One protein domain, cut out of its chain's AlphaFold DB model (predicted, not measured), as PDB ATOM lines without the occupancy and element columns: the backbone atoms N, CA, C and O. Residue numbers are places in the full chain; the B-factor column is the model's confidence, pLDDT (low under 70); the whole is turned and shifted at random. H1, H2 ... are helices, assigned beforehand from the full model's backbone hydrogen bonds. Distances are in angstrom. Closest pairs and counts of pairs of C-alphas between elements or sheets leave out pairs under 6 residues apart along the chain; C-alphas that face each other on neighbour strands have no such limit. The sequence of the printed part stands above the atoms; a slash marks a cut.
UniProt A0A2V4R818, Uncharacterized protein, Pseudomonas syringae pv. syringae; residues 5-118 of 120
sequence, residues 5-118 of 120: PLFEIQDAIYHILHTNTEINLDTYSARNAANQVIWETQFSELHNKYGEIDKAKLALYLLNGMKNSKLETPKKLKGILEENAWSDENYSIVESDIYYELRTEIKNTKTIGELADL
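Overview. This is residues 5 to 118 of the 120 residues of an uncharacterized protein of Pseudomonas syringae pv. syringae (UniProt A0A2V4R818). The model is an elongated helical body with H4 in its middle: H1 crosses H4 and folds back with H2 as a hairpin, while the short helices H5 and H6 pack on the first part of H4. H2 and H3 lie toward one end of the longest axis, and a long loop, residues 69 to 94, makes the other end. The printed part has 114 residues with seven named helices, H1 to H7 in order along the chain, and no named strand; the class is all helix. It is compact, with a radius of gyration of the C-alphas of 14.0 A, and spans 40 by 26 by 24 A.

Along the chain. H1 is residues 6 to 19, 19.9 A from first to last C-alpha, and begins with C-alpha 6 at (-33.115, 24.624, 58.914). H2 follows at residues 27 to 35, 12.2 A long, and H3 at residues 43 to 50, 10.3 A long. H4, residues 55 to 68, is 19.8 A long and begins with C-alpha 55 at (-36.494, 25.438, 43.666). H5 is residues 95 to 99, H6 residues 103 to 108, and H7 residues 112 to 118, ending with C-alpha 118 at (-44.997, 24.776, 51.956).

Arrangement. H4 is the hub and touches three helices. H1 touches H4 at a steep tilt of 56 degrees, opposite ways, the closest C-alphas being those of Ala 12 and Tyr 61, 6.0 A apart. H5 touches H4 at residues 56 to 60 alone, closest at the C-alphas of Leu 60 and Glu 95, 6.7 A. H6 touches H4 at residues 55 to 59 alone, closest at the C-alphas of Lys 55 and Ile 106, 6.4 A, with a steep tilt of 66 degrees. H1 and H2 form a helical hairpin, opposite ways at a shallow tilt of 33 degrees, only just short of steep; the C-alphas of Gln 10 and Ala 34 are closest, 4.8 A apart. H6 and H7 form another hairpin and only just touch, with 3 pairs of C-alphas within 8 A, closest at Ile 106 and Leu 115, 6.5 A. H3 touches no helix but is near H2. H7 is near H1. H2 and H4 are apart. In each of the seven helices, every O i to N i+4 pair is within hydrogen-bond range.

Size, cuts and confidence. The two C-alphas farthest apart are those of Lys 49 and Glu 83, 40.8 A. The printed part, residues 5 to 118, has no cut. The link from H4 to H5 is long, with 26 residues; their C-alphas lie 12 to 23 A from the mean of all C-alphas. The mean pLDDT of the printed part is 89.3, and one residue, Glu 83, is under 70.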
ATOM      1  N   PRO A   5     -36.644  21.350  59.537       87.12
ATOM      2  CA  PRO A   5     -35.414  21.809  60.180       87.12
ATOM      3  C   PRO A   5     -34.512  22.621  59.241       87.12
ATOM      4  O   PRO A   5     -34.260  22.225  58.104       87.12
ATOM      5  N   LEU A   6     -33.969  23.746  59.729       91.06
ATOM      6  CA  LEU A   6     -33.115  24.624  58.914       91.06
ATOM      7  C   LEU A   6     -31.848  23.909  58.433       91.06
ATOM      8  O   LEU A   6     -31.428  24.117  57.302       91.06
ATOM      9  N   PHE A   7     -31.257  23.056  59.274       91.00
ATOM     10  CA  PHE A   7     -30.002  22.374  58.955       91.00
ATOM     11  C   PHE A   7     -30.135  21.433  57.745       91.00
ATOM     12  O   PHE A   7     -29.224  21.378  56.925       91.00
ATOM     13  N   GLU A   8     -31.279  20.759  57.587       89.94
ATOM     14  CA  GLU A   8     -31.564  19.901  56.424       89.94
ATOM     15  C   GLU A   8     -31.648  20.736  55.139       89.94
ATOM     16  O   GLU A   8     -31.189  20.332  54.073       89.94
ATOM     17  N   ILE A   9     -32.185  21.956  55.239       93.44
ATOM     18  CA  ILE A   9     -32.243  22.873  54.098       93.44
ATOM     19  C   ILE A   9     -30.870  23.416  53.746       93.44
ATOM     20  O   ILE A   9     -30.541  23.529  52.566       93.44
ATOM     21  N   GLN A  10     -30.064  23.744  54.750       95.50
ATOM     22  CA  GLN A  10     -28.683  24.148  54.529       95.50
ATOM     23  C   GLN A  10     -27.910  23.025  53.827       95.50
ATOM     24  O   GLN A  10     -27.190  23.298  52.870       95.50
ATOM     25  N   ASP A  11     -28.108  21.764  54.212       93.69
ATOM     26  CA  ASP A  11     -27.464  20.634  53.537       93.69
ATOM     27  C   ASP A  11     -27.951  20.449  52.086       93.69
ATOM     28  O   ASP A  11     -27.140  20.316  51.168       93.69
ATOM     29  N   ALA A  12     -29.257  20.579  51.835       93.69
ATOM     30  CA  ALA A  12     -29.805  20.549  50.477       93.69
ATOM     31  C   ALA A  12     -29.283  21.706  49.599       93.69
ATOM     32  O   ALA A  12     -28.944  21.505  48.430       93.69
ATOM     33  N   ILE A  13     -29.155  22.917  50.152       95.12
ATOM     34  CA  ILE A  13     -28.557  24.059  49.444       95.12
ATOM     35  C   ILE A  13     -27.074  23.825  49.185       95.12
ATOM     36  O   ILE A  13     -26.613  24.103  48.081       95.12
ATOM     37  N   TYR A  14     -26.331  23.285  50.152       95.38
ATOM     38  CA  TYR A  14     -24.943  22.875  49.946       95.38
ATOM     39  C   TYR A  14     -24.834  21.932  48.741       95.38
ATOM     40  O   TYR A  14     -24.018  22.174  47.850       95.38
ATOM     41  N   HIS A  15     -25.694  20.913  48.670       92.44
ATOM     42  CA  HIS A  15     -25.711  19.973  47.556       92.44
ATOM     43  C   HIS A  15     -25.990  20.657  46.220       92.44
ATOM     44  O   HIS A  15     -25.282  20.383  45.251       92.44
ATOM     45  N   ILE A  16     -26.945  21.586  46.155       93.31
ATOM     46  CA  ILE A  16     -27.216  22.339  44.923       93.31
ATOM     47  C   ILE A  16     -26.019  23.203  44.535       93.31
ATOM     48  O   ILE A  16     -25.569  23.137  43.397       93.31
ATOM     49  N   LEU A  17     -25.471  23.987  45.463       94.62
ATOM     50  CA  LEU A  17     -24.363  24.899  45.172       94.62
ATOM     51  C   LEU A  17     -23.089  24.159  44.745       94.62
ATOM     52  O   LEU A  17     -22.313  24.688  43.953       94.62
ATOM     53  N   HIS A  18     -22.874  22.952  45.270       93.06
ATOM     54  CA  HIS A  18     -21.696  22.145  44.974       93.06
ATOM     55  C   HIS A  18     -21.850  21.277  43.720       93.06
ATOM     56  O   HIS A  18     -20.895  21.119  42.971       93.06
ATOM     57  N   THR A  19     -23.030  20.692  43.486       86.38
ATOM     58  CA  THR A  19     -23.217  19.685  42.423       86.38
ATOM     59  C   THR A  19     -23.912  20.218  41.172       86.38
ATOM     60  O   THR A  19     -23.867  19.566  40.129       86.38
ATOM     61  N   ASN A  20     -24.536  21.399  41.231       83.88
ATOM     62  CA  ASN A  20     -25.101  22.038  40.047       83.88
ATOM     63  C   ASN A  20     -23.972  22.488  39.110       83.88
ATOM     64  O   ASN A  20     -23.113  23.274  39.501       83.88
ATOM     65  N   THR A  21     -24.009  22.031  37.859       80.06
ATOM     66  CA  THR A  21     -23.002  22.323  36.830       80.06
ATOM     67  C   THR A  21     -22.863  23.804  36.484       80.06
ATOM     68  O   THR A  21     -21.813  24.206  35.996       80.06
ATOM     69  N   GLU A  22     -23.896  24.614  36.718       85.88
ATOM     70  CA  GLU A  22     -23.887  26.057  36.449       85.88
ATOM     71  C   GLU A  22     -23.253  26.868  37.589       85.88
ATOM     72  O   GLU A  22     -22.704  27.938  37.340       85.88
ATOM     73  N   ILE A  23     -23.307  26.355  38.825       89.19
ATOM     74  CA  ILE A  23     -22.809  27.040  40.027       89.19
ATOM     75  C   ILE A  23     -21.449  26.467  40.454       89.19
ATOM     76  O   ILE A  23     -20.476  27.207  40.576       89.19
ATOM     77  N   ASN A  24     -21.395  25.149  40.667       90.44
ATOM     78  CA  ASN A  24     -20.213  24.328  40.934       90.44
ATOM     79  C   ASN A  24     -19.176  24.966  41.880       90.44
ATOM     80  O   ASN A  24     -17.987  25.059  41.561       90.44
ATOM     81  N   LEU A  25     -19.626  25.430  43.051       94.31
ATOM     82  CA  LEU A  25     -18.714  25.910  44.090       94.31
ATOM     83  C   LEU A  25     -17.890  24.745  44.648       94.31
ATOM     84  O   LEU A  25     -18.378  23.620  44.774       94.31
ATOM     85  N   ASP A  26     -16.658  25.026  45.073       96.50
ATOM     86  CA  ASP A  26     -15.890  24.061  45.856       96.50
ATOM     87  C   ASP A  26     -16.608  23.734  47.180       96.50
ATOM     88  O   ASP A  26     -17.420  24.514  47.688       96.50
ATOM     89  N   THR A  27     -16.294  22.574  47.761       95.19
ATOM     90  CA  THR A  27     -16.953  22.062  48.971       95.19
ATOM     91  C   THR A  27     -16.959  23.068  50.128       95.19
ATOM     92  O   THR A  27     -17.959  23.181  50.838       95.19
ATOM     93  N   TYR A  28     -15.862  23.805  50.331       96.75
ATOM     94  CA  TYR A  28     -15.739  24.754  51.436       96.75
ATOM     95  C   TYR A  28     -16.598  25.998  51.189       96.75
ATOM     96  O   TYR A  28     -17.373  26.402  52.062       96.75
ATOM     97  N   SER A  29     -16.531  26.562  49.984       96.81
ATOM     98  CA  SER A  29     -17.357  27.703  49.581       96.81
ATOM     99  C   SER A  29     -18.852  27.375  49.613       96.81
ATOM    100  O   SER A  29     -19.636  28.162  50.149       96.81
ATOM    101  N   ALA A  30     -19.249  26.197  49.121       96.94
ATOM    102  CA  ALA A  30     -20.634  25.732  49.153       96.94
ATOM    103  C   ALA A  30     -21.151  25.580  50.591       96.94
ATOM    104  O   ALA A  30     -22.240  26.056  50.914       96.94
ATOM    105  N   ARG A  31     -20.360  24.967  51.484       97.31
ATOM    106  CA  ARG A  31     -20.746  24.778  52.890       97.31
ATOM    107  C   ARG A  31     -20.863  26.115  53.622       97.31
ATOM    108  O   ARG A  31     -21.826  26.332  54.351       97.31
ATOM    109  N   ASN A  32     -19.923  27.034  53.399       97.00
ATOM    110  CA  ASN A  32     -19.982  28.374  53.982       97.00
ATOM    111  C   ASN A  32     -21.200  29.169  53.502       97.00
ATOM    112  O   ASN A  32     -21.818  29.868  54.301       97.00
ATOM    113  N   ALA A  33     -21.539  29.068  52.216       96.50
ATOM    114  CA  ALA A  33     -22.725  29.699  51.650       96.50
ATOM    115  C   ALA A  33     -24.012  29.130  52.261       96.50
ATOM    116  O   ALA A  33     -24.849  29.889  52.743       96.50
ATOM    117  N   ALA A  34     -24.132  27.802  52.307       97.06
ATOM    118  CA  ALA A  34     -25.260  27.109  52.918       97.06
ATOM    119  C   ALA A  34     -25.461  27.495  54.391       97.06
ATOM    120  O   ALA A  34     -26.573  27.814  54.792       97.06
ATOM    121  N   ASN A  35     -24.391  27.557  55.185       96.81
ATOM    122  CA  ASN A  35     -24.476  27.906  56.607       96.81
ATOM    123  C   ASN A  35     -24.931  29.354  56.869       96.81
ATOM    124  O   ASN A  35     -25.342  29.669  57.984       96.81
ATOM    125  N   GLN A  36     -24.849  30.244  55.872       96.75
ATOM    126  CA  GLN A  36     -25.362  31.617  55.969       96.75
ATOM    127  C   GLN A  36     -26.867  31.708  55.690       96.75
ATOM    128  O   GLN A  36     -27.464  32.758  55.923       96.75
ATOM    129  N   VAL A  37     -27.478  30.636  55.182       96.81
ATOM    130  CA  VAL A  37     -28.907  30.604  54.890       96.81
ATOM    131  C   VAL A  37     -29.710  30.551  56.183       96.81
ATOM    132  O   VAL A  37     -29.497  29.686  57.033       96.81
ATOM    133  N   ILE A  38     -30.681  31.453  56.281       97.00
ATOM    134  CA  ILE A  38     -31.694  31.529  57.333       97.00
ATOM    135  C   ILE A  38     -33.094  31.495  56.707       97.00
ATOM    136  O   ILE A  38     -33.244  31.501  55.484       97.00
ATOM    137  N   TRP A  39     -34.140  31.473  57.532       96.12
ATOM    138  CA  TRP A  39     -35.524  31.418  57.052       96.12
ATOM    139  C   TRP A  39     -35.906  32.592  56.155       96.12
ATOM    140  O   TRP A  39     -36.644  32.429  55.184       96.12
ATOM    141  N   GLU A  40     -35.382  33.766  56.469       97.81
ATOM    142  CA  GLU A  40     -35.659  35.018  55.781       97.81
ATOM    143  C   GLU A  40     -34.842  35.181  54.494       97.81
ATOM    144  O   GLU A  40     -35.160  36.065  53.698       97.81
ATOM    145  N   THR A  41     -33.830  34.331  54.259       97.88
ATOM    146  CA  THR A  41     -33.006  34.378  53.044       97.88
ATOM    147  C   THR A  41     -33.891  34.260  51.812       97.88
ATOM    148  O   THR A  41     -34.680  33.316  51.680       97.88
ATOM    149  N   GLN A  42     -33.750  35.217  50.896       97.94
ATOM    150  CA  GLN A  42     -34.538  35.235  49.669       97.94
ATOM    151  C   GLN A  42     -33.882  34.388  48.577       97.94
ATOM    152  O   GLN A  42     -32.664  34.394  48.399       97.94
ATOM    153  N   PHE A  43     -34.691  33.728  47.750       96.62
ATOM    154  CA  PHE A  43     -34.178  33.047  46.557       96.62
ATOM    155  C   PHE A  43     -33.519  34.013  45.568       96.62
ATOM    156  O   PHE A  43     -32.581  33.630  44.878       96.62
ATOM    157  N   SER A  44     -33.973  35.268  45.517       96.94
ATOM    158  CA  SER A  44     -33.342  36.339  44.736       96.94
ATOM    159  C   SER A  44     -31.931  36.669  45.231       96.94
ATOM    160  O   SER A  44     -31.046  36.909  44.417       96.94
ATOM    161  N   GLU A  45     -31.692  36.655  46.544       97.19
ATOM    162  CA  GLU A  45     -30.361  36.885  47.121       97.19
ATOM    163  C   GLU A  45     -29.397  35.764  46.729       97.19
ATOM    164  O   GLU A  45     -28.277  36.035  46.293       97.19
ATOM    165  N   LEU A  46     -29.852  34.509  46.820       95.00
ATOM    166  CA  LEU A  46     -29.079  33.350  46.372       95.00
ATOM    167  C   LEU A  46     -28.815  33.413  44.863       95.00
ATOM    168  O   LEU A  46     -27.674  33.227  44.445       95.00
ATOM    169  N   HIS A  47     -29.836  33.759  44.073       94.25
ATOM    170  CA  HIS A  47     -29.721  33.921  42.627       94.25
ATOM    171  C   HIS A  47     -28.667  34.955  42.236       94.25
ATOM    172  O   HIS A  47     -27.783  34.667  41.435       94.25
ATOM    173  N   ASN A  48     -28.714  36.136  42.849       95.50
ATOM    174  CA  ASN A  48     -27.780  37.216  42.545       95.50
ATOM    175  C   ASN A  48     -26.330  36.872  42.913       95.50
ATOM    176  O   ASN A  48     -25.404  37.393  42.297       95.50
ATOM    177  N   LYS A  49     -26.126  36.042  43.943       95.31
ATOM    178  CA  LYS A  49     -24.794  35.732  44.474       95.31
ATOM    179  C   LYS A  49     -24.158  34.504  43.826       95.31
ATOM    180  O   LYS A  49     -22.941  34.476  43.669       95.31
ATOM    181  N   TYR A  50     -24.964  33.503  43.486       93.25
ATOM    182  CA  TYR A  50     -24.476  32.185  43.079       93.25
ATOM    183  C   TYR A  50     -25.037  31.699  41.739       93.25
ATOM    184  O   TYR A  50     -24.498  30.746  41.193       93.25
ATOM    185  N   GLY A  51     -26.077  32.336  41.200       91.12
ATOM    186  CA  GLY A  51     -26.826  31.843  40.043       91.12
ATOM    187  C   GLY A  51     -28.150  31.181  40.434       91.12
ATOM    188  O   GLY A  51     -28.488  31.048  41.609       91.12
ATOM    189  N   GLU A  52     -28.956  30.818  39.435       90.88
ATOM    190  CA  GLU A  52     -30.311  30.303  39.646       90.88
ATOM    191  C   GLU A  52     -30.338  29.006  40.464       90.88
ATOM    192  O   GLU A  52     -29.743  27.991  40.112       90.88
ATOM    193  N   ILE A  53     -31.074  29.052  41.577       90.88
ATOM    194  CA  ILE A  53     -31.383  27.877  42.388       90.88
ATOM    195  C   ILE A  53     -32.694  27.289  41.881       90.88
ATOM    196  O   ILE A  53     -33.759  27.893  42.036       90.88
ATOM    197  N   ASP A  54     -32.618  26.085  41.319       89.94
ATOM    198  CA  ASP A  54     -33.798  25.316  40.945       89.94
ATOM    199  C   ASP A  54     -34.573  24.908  42.208       89.94
ATOM    200  O   ASP A  54     -34.223  23.967  42.928       89.94
ATOM    201  N   LYS A  55     -35.647  25.650  42.487       92.00
ATOM    202  CA  LYS A  55     -36.494  25.438  43.666       92.00
ATOM    203  C   LYS A  55     -37.205  24.086  43.640       92.00
ATOM    204  O   LYS A  55     -37.532  23.575  44.707       92.00
ATOM    205  N   ALA A  56     -37.453  23.509  42.461       89.75
ATOM    206  CA  ALA A  56     -38.079  22.195  42.353       89.75
ATOM    207  C   ALA A  56     -37.094  21.099  42.770       89.75
ATOM    208  O   ALA A  56     -37.453  20.236  43.570       89.75
ATOM    209  N   LYS A  57     -35.834  21.190  42.329       89.62
ATOM    210  CA  LYS A  57     -34.765  20.302  42.812       89.62
ATOM    211  C   LYS A  57     -34.516  20.467  44.303       89.62
ATOM    212  O   LYS A  57     -34.362  19.471  45.003       89.62
ATOM    213  N   LEU A  58     -34.528  21.703  44.807       92.25
ATOM    214  CA  LEU A  58     -34.435  21.937  46.248       92.25
ATOM    215  C   LEU A  58     -35.577  21.240  46.988       92.25
ATOM    216  O   LEU A  58     -35.313  20.453  47.887       92.25
ATOM    217  N   ALA A  59     -36.827  21.450  46.573       92.38
ATOM    218  CA  ALA A  59     -37.972  20.774  47.175       92.38
ATOM    219  C   ALA A  59     -37.842  19.242  47.134       92.38
ATOM    220  O   ALA A  59     -38.138  18.580  48.124       92.38
ATOM    221  N   LEU A  60     -37.341  18.681  46.030       90.44
ATOM    222  CA  LEU A  60     -37.099  17.247  45.875       90.44
ATOM    223  C   LEU A  60     -36.080  16.701  46.882       90.44
ATOM    224  O   LEU A  60     -36.323  15.655  47.489       90.44
ATOM    225  N   TYR A  61     -34.960  17.401  47.079       90.06
ATOM    226  CA  TYR A  61     -33.971  17.024  48.090       90.06
ATOM    227  C   TYR A  61     -34.577  17.040  49.491       90.06
ATOM    228  O   TYR A  61     -34.391  16.089  50.247       90.06
ATOM    229  N   LEU A  62     -35.356  18.075  49.812       91.62
ATOM    230  CA  LEU A  62     -36.002  18.202  51.118       91.62
ATOM    231  C   LEU A  62     -37.027  17.091  51.353       91.62
ATOM    232  O   LEU A  62     -37.028  16.487  52.418       91.62
ATOM    233  N   LEU A  63     -37.858  16.763  50.363       90.44
ATOM    234  CA  LEU A  63     -38.854  15.694  50.485       90.44
ATOM    235  C   LEU A  63     -38.213  14.316  50.678       90.44
ATOM    236  O   LEU A  63     -38.654  13.545  51.530       90.44
ATOM    237  N   ASN A  64     -37.145  14.015  49.937       88.81
ATOM    238  CA  ASN A  64     -36.396  12.775  50.138       88.81
ATOM    239  C   ASN A  64     -35.676  12.761  51.501       88.81
ATOM    240  O   ASN A  64     -35.675  11.732  52.174       88.81
ATOM    241  N   GLY A  65     -35.140  13.899  51.957       87.50
ATOM    242  CA  GLY A  65     -34.579  14.055  53.304       87.50
ATOM    243  C   GLY A  65     -35.619  13.820  54.402       87.50
ATOM    244  O   GLY A  65     -35.395  13.026  55.311       87.50
ATOM    245  N   MET A  66     -36.806  14.427  54.282       88.06
ATOM    246  CA  MET A  66     -37.950  14.206  55.177       88.06
ATOM    247  C   MET A  66     -38.309  12.730  55.298       88.06
ATOM    248  O   MET A  66     -38.459  12.216  56.409       88.06
ATOM    249  N   LYS A  67     -38.429  12.054  54.153       87.75
ATOM    250  CA  LYS A  67     -38.746  10.631  54.079       87.75
ATOM    251  C   LYS A  67     -37.672   9.779  54.758       87.75
ATOM    252  O   LYS A  67     -38.000   8.944  55.598       87.75
ATOM    253  N   ASN A  68     -36.398  10.018  54.451       86.00
ATOM    254  CA  ASN A  68     -35.275   9.279  55.040       86.00
ATOM    255  C   ASN A  68     -35.171   9.489  56.559       86.00
ATOM    256  O   ASN A  68     -34.861   8.553  57.295       86.00
ATOM    257  N   SER A  69     -35.518  10.684  57.035       84.56
ATOM    258  CA  SER A  69     -35.613  11.022  58.459       84.56
ATOM    259  C   SER A  69     -36.930  10.571  59.112       84.56
ATOM    260  O   SER A  69     -37.186  10.905  60.268       84.56
ATOM    261  N   LYS A  70     -37.767   9.797  58.400       85.56
ATOM    262  CA  LYS A  70     -39.049   9.240  58.873       85.56
ATOM    263  C   LYS A  70     -40.008  10.302  59.423       85.56
ATOM    264  O   LYS A  70     -40.781  10.038  60.344       85.56
ATOM    265  N   LEU A  71     -39.959  11.506  58.855       85.94
ATOM    266  CA  LEU A  71     -40.903  12.572  59.171       85.94
ATOM    267  C   LEU A  71     -42.263  12.300  58.528       85.94
ATOM    268  O   LEU A  71     -42.395  11.493  57.604       85.94
ATOM    269  N   GLU A  72     -43.293  12.983  59.023       86.94
ATOM    270  CA  GLU A  72     -44.632  12.878  58.447       86.94
ATOM    271  C   GLU A  72     -44.662  13.366  56.993       86.94
ATOM    272  O   GLU A  72     -43.991  14.331  56.625       86.94
ATOM    273  N   THR A  73     -45.495  12.716  56.175       87.00
ATOM    274  CA  THR A  73     -45.779  13.165  54.809       87.00
ATOM    275  C   THR A  73     -46.375  14.572  54.832       87.00
ATOM    276  O   THR A  73     -47.383  14.772  55.527       87.00
ATOM    277  N   PRO A  74     -45.847  15.516  54.031       86.88
ATOM    278  CA  PRO A  74     -46.433  16.841  53.887       86.88
ATOM    279  C   PRO A  74     -47.903  16.743  53.510       86.88
ATOM    280  O   PRO A  74     -48.289  15.926  52.666       86.88
ATOM    281  N   LYS A  75     -48.754  17.577  54.115       84.94
ATOM    282  CA  LYS A  75     -50.215  17.460  53.924       84.94
ATOM    283  C   LYS A  75     -50.620  17.573  52.460       84.94
ATOM    284  O   LYS A  75     -51.550  16.894  52.042       84.94
ATOM    285  N   LYS A  76     -49.905  18.404  51.702       81.50
ATOM    286  CA  LYS A  76     -50.146  18.617  50.275       81.50
ATOM    287  C   LYS A  76     -49.717  17.463  49.380       81.50
ATOM    288  O   LYS A  76     -50.024  17.514  48.207       81.50
ATOM    289  N   LEU A  77     -49.015  16.461  49.902       81.38
ATOM    290  CA  LEU A  77     -48.651  15.250  49.161       81.38
ATOM    291  C   LEU A  77     -49.499  14.039  49.575       81.38
ATOM    292  O   LEU A  77     -49.484  13.007  48.901       81.38
ATOM    293  N   LYS A  78     -50.270  14.152  50.668       80.19
ATOM    294  CA  LYS A  78     -51.189  13.096  51.108       80.19
ATOM    295  C   LYS A  78     -52.290  12.901  50.063       80.19
ATOM    296  O   LYS A  78     -53.029  13.832  49.763       80.19
ATOM    297  N   GLY A  79     -52.412  11.677  49.553       75.31
ATOM    298  CA  GLY A  79     -53.401  11.307  48.534       75.31
ATOM    299  C   GLY A  79     -52.970  11.577  47.089       75.31
ATOM    300  O   GLY A  79     -53.721  11.242  46.181       75.31
ATOM    301  N   ILE A  80     -51.784  12.157  46.883       75.69
ATOM    302  CA  ILE A  80     -51.162  12.326  45.560       75.69
ATOM    303  C   ILE A  80     -50.122  11.241  45.324       75.69
ATOM    304  O   ILE A  80     -50.073  10.651  44.250       75.69
ATOM    305  N   LEU A  81     -49.295  10.977  46.336       77.88
ATOM    306  CA  LEU A  81     -48.351   9.870  46.289       77.88
ATOM    307  C   LEU A  81     -49.111   8.540  46.277       77.88
ATOM    308  O   LEU A  81     -50.142   8.411  46.946       77.88
ATOM    309  N   GLU A  82     -48.579   7.556  45.545       71.38
ATOM    310  CA  GLU A  82     -49.107   6.192  45.561       71.38
ATOM    311  C   GLU A  82     -49.231   5.674  47.001       71.38
ATOM    312  O   GLU A  82     -48.469   6.056  47.901       71.38
ATOM    313  N   GLU A  83     -50.215   4.805  47.232       68.62
ATOM    314  CA  GLU A  83     -50.458   4.227  48.550       68.62
ATOM    315  C   GLU A  83     -49.170   3.556  49.057       68.62
ATOM    316  O   GLU A  83     -48.657   2.624  48.444       68.62
ATOM    317  N   ASN A  84     -48.643   4.048  50.184       70.81
ATOM    318  CA  ASN A  84     -47.386   3.633  50.827       70.81
ATOM    319  C   ASN A  84     -46.066   4.156  50.232       70.81
ATOM    320  O   ASN A  84     -45.024   3.872  50.822       70.81
ATOM    321  N   ALA A  85     -46.060   4.980  49.178       82.00
ATOM    322  CA  ALA A  85     -44.821   5.530  48.604       82.00
ATOM    323  C   ALA A  85     -43.966   6.307  49.626       82.00
ATOM    324  O   ALA A  85     -42.738   6.254  49.615       82.00
ATOM    325  N   TRP A  86     -44.602   6.998  50.576       86.50
ATOM    326  CA  TRP A  86     -43.876   7.691  51.645       86.50
ATOM    327  C   TRP A  86     -43.224   6.733  52.651       86.50
ATOM    328  O   TRP A  86     -42.140   7.005  53.160       86.50
ATOM    329  N   SER A  87     -43.885   5.615  52.954       83.19
ATOM    330  CA  SER A  87     -43.422   4.620  53.928       83.19
ATOM    331  C   SER A  87     -42.500   3.553  53.333       83.19
ATOM    332  O   SER A  87     -41.823   2.863  54.089       83.19
ATOM    333  N   ASP A  88     -42.473   3.396  52.010       86.19
ATOM    334  CA  ASP A  88     -41.583   2.457  51.331       86.19
ATOM    335  C   ASP A  88     -40.158   3.015  51.296       86.19
ATOM    336  O   ASP A  88     -39.870   3.988  50.602       86.19
ATOM    337  N   GLU A  89     -39.235   2.395  52.031       81.38
ATOM    338  CA  GLU A  89     -37.828   2.806  52.091       81.38
ATOM    339  C   GLU A  89     -37.137   2.779  50.711       81.38
ATOM    340  O   GLU A  89     -36.205   3.552  50.498       81.38
ATOM    341  N   ASN A  90     -37.639   1.999  49.745       83.50
ATOM    342  CA  ASN A  90     -37.089   1.906  48.388       83.50
ATOM    343  C   ASN A  90     -37.701   2.910  47.399       83.50
ATOM    344  O   ASN A  90     -37.153   3.106  46.312       83.50
ATOM    345  N   TYR A  91     -38.812   3.558  47.751       83.19
ATOM    346  CA  TYR A  91     -39.432   4.568  46.896       83.19
ATOM    347  C   TYR A  91     -38.653   5.885  46.985       83.19
ATOM    348  O   TYR A  91     -38.459   6.431  48.069       83.19
ATOM    349  N   SER A  92     -38.207   6.436  45.862       84.62
ATOM    350  CA  SER A  92     -37.640   7.791  45.832       84.62
ATOM    351  C   SER A  92     -38.699   8.743  45.305       84.62
ATOM    352  O   SER A  92     -39.261   8.479  44.247       84.62
ATOM    353  N   ILE A  93     -38.948   9.851  46.011       85.62
ATOM    354  CA  ILE A  93     -39.762  10.927  45.438       85.62
ATOM    355  C   ILE A  93     -39.005  11.433  44.213       85.62
ATOM    356  O   ILE A  93     -37.800  11.690  44.309       85.62
ATOM    357  N   VAL A  94     -39.696  11.564  43.084       85.38
ATOM    358  CA  VAL A  94     -39.129  12.049  41.818       85.38
ATOM    359  C   VAL A  94     -39.762  13.375  41.404       85.38
ATOM    360  O   VAL A  94     -40.803  13.781  41.919       85.38
ATOM    361  N   GLU A  95     -39.138  14.085  40.458       81.00
ATOM    362  CA  GLU A  95     -39.629  15.396  40.008       81.00
ATOM    363  C   GLU A  95     -41.087  15.350  39.522       81.00
ATOM    364  O   GLU A  95     -41.840  16.279  39.809       81.00
ATOM    365  N   SER A  96     -41.517  14.274  38.850       80.81
ATOM    366  CA  SER A  96     -42.898  14.129  38.366       80.81
ATOM    367  C   SER A  96     -43.940  14.180  39.483       80.81
ATOM    368  O   SER A  96     -45.010  14.751  39.272       80.81
ATOM    369  N   ASP A  97     -43.607  13.669  40.671       77.94
ATOM    370  CA  ASP A  97     -44.507  13.637  41.831       77.94
ATOM    371  C   ASP A  97     -44.769  15.053  42.370       77.94
ATOM    372  O   ASP A  97     -45.841  15.362  42.886       77.94
ATOM    373  N   ILE A  98     -43.784  15.942  42.220       79.88
ATOM    374  CA  ILE A  98     -43.829  17.331  42.694       79.88
ATOM    375  C   ILE A  98     -44.410  18.257  41.620       79.88
ATOM    376  O   ILE A  98     -45.119  19.221  41.926       79.88
ATOM    377  N   TYR A  99     -44.082  17.995  40.353       72.62
ATOM    378  CA  TYR A  99     -44.353  18.908  39.245       72.62
ATOM    379  C   TYR A  99     -45.844  19.112  38.967       72.62
ATOM    380  O   TYR A  99     -46.223  20.193  38.511       72.62
ATOM    381  N   TYR A 100     -46.678  18.106  39.228       71.75
ATOM    382  CA  TYR A 100     -48.112  18.194  38.965       71.75
ATOM    383  C   TYR A 100     -48.838  19.073  39.998       71.75
ATOM    384  O   TYR A 100     -49.643  19.920  39.621       71.75
ATOM    385  N   GLU A 101     -48.487  18.953  41.279       73.44
ATOM    386  CA  GLU A 101     -49.283  19.535  42.373       73.44
ATOM    387  C   GLU A 101     -48.646  20.772  43.008       73.44
ATOM    388  O   GLU A 101     -49.326  21.744  43.333       73.44
ATOM    389  N   LEU A 102     -47.321  20.780  43.168       84.38
ATOM    390  CA  LEU A 102     -46.637  21.802  43.966       84.38
ATOM    391  C   LEU A 102     -45.851  22.811  43.136       84.38
ATOM    392  O   LEU A 102     -45.437  23.843  43.663       84.38
ATOM    393  N   ARG A 103     -45.654  22.569  41.835       86.69
ATOM    394  CA  ARG A 103     -44.763  23.375  40.982       86.69
ATOM    395  C   ARG A 103     -45.034  24.872  41.040       86.69
ATOM    396  O   ARG A 103     -44.102  25.661  41.184       86.69
ATOM    397  N   THR A 104     -46.293  25.274  40.877       89.00
ATOM    398  CA  THR A 104     -46.663  26.696  40.850       89.00
ATOM    399  C   THR A 104     -46.386  27.352  42.197       89.00
ATOM    400  O   THR A 104     -45.843  28.453  42.247       89.00
ATOM    401  N   GLU A 105     -46.699  26.663  43.291       92.56
ATOM    402  CA  GLU A 105     -46.478  27.172  44.642       92.56
ATOM    403  C   GLU A 105     -44.989  27.248  44.978       92.56
ATOM    404  O   GLU A 105     -44.521  28.308  45.384       92.56
ATOM    405  N   ILE A 106     -44.229  26.183  44.696       93.19
ATOM    406  CA  ILE A 106     -42.769  26.140  44.853       93.19
ATOM    407  C   ILE A 106     -42.125  27.291  44.082       93.19
ATOM    408  O   ILE A 106     -41.307  28.027  44.635       93.19
ATOM    409  N   LYS A 107     -42.525  27.507  42.823       92.00
ATOM    410  CA  LYS A 107     -42.006  28.606  41.999       92.00
ATOM    411  C   LYS A 107     -42.245  29.972  42.652       92.00
ATOM    412  O   LYS A 107     -41.356  30.828  42.604       92.00
ATOM    413  N   ASN A 108     -43.411  30.149  43.273       94.50
ATOM    414  CA  ASN A 108     -43.849  31.400  43.887       94.50
ATOM    415  C   ASN A 108     -43.244  31.671  45.273       94.50
ATOM    416  O   ASN A 108     -43.332  32.810  45.731       94.50
ATOM    417  N   THR A 109     -42.612  30.683  45.916       96.38
ATOM    418  CA  THR A 109     -41.897  30.903  47.185       96.38
ATOM    419  C   THR A 109     -40.786  31.938  47.007       96.38
ATOM    420  O   THR A 109     -40.008  31.899  46.051       96.38
ATOM    421  N   LYS A 110     -40.704  32.904  47.913       97.50
ATOM    422  CA  LYS A 110     -39.734  34.005  47.883       97.50
ATOM    423  C   LYS A 110     -38.560  33.746  48.802       97.50
ATOM    424  O   LYS A 110     -37.443  34.137  48.469       97.50
ATOM    425  N   THR A 111     -38.811  33.077  49.920       97.62
ATOM    426  CA  THR A 111     -37.815  32.799  50.953       97.62
ATOM    427  C   THR A 111     -37.683  31.309  51.218       97.62
ATOM    428  O   THR A 111     -38.567  30.510  50.893       97.62
ATOM    429  N   ILE A 112     -36.583  30.944  51.866       96.25
ATOM    430  CA  ILE A 112     -36.355  29.589  52.365       96.25
ATOM    431  C   ILE A 112     -37.439  29.163  53.356       96.25
ATOM    432  O   ILE A 112     -37.923  28.033  53.305       96.25
ATOM    433  N   GLY A 113     -37.874  30.081  54.218       95.06
ATOM    434  CA  GLY A 113     -38.963  29.854  55.158       95.06
ATOM    435  C   GLY A 113     -40.297  29.573  54.478       95.06
ATOM    436  O   GLY A 113     -41.017  28.694  54.940       95.06
ATOM    437  N   GLU A 114     -40.616  30.267  53.382       95.69
ATOM    438  CA  GLU A 114     -41.838  30.001  52.611       95.69
ATOM    439  C   GLU A 114     -41.813  28.608  51.970       95.69
ATOM    440  O   GLU A 114     -42.821  27.906  52.004       95.69
ATOM    441  N   LEU A 115     -40.664  28.172  51.435       94.12
ATOM    442  CA  LEU A 115     -40.526  26.810  50.908       94.12
ATOM    443  C   LEU A 115     -40.650  25.755  52.015       94.12
ATOM    444  O   LEU A 115     -41.352  24.763  51.840       94.12
ATOM    445  N   ALA A 116     -40.016  25.974  53.164       92.12
ATOM    446  CA  ALA A 116     -40.092  25.055  54.296       92.12
ATOM    447  C   ALA A 116     -41.507  24.942  54.881       92.12
ATOM    448  O   ALA A 116     -41.920  23.859  55.285       92.12
ATOM    449  N   ASP A 117     -42.255  26.048  54.911       91.38
ATOM    450  CA  ASP A 117     -43.654  26.054  55.342       91.38
ATOM    451  C   ASP A 117     -44.560  25.340  54.325       91.38
ATOM    452  O   ASP A 117     -45.510  24.666  54.723       91.38
ATOM    453  N   LEU A 118     -44.262  25.459  53.024       89.88
ATOM    454  CA  LEU A 118     -44.997  24.776  51.956       89.88
ATOM    455  C   LEU A 118     -44.835  23.251  52.020       89.88
ATOM    456  O   LEU A 118     -45.791  22.524  51.758       89.88
TER     457      LEU A 118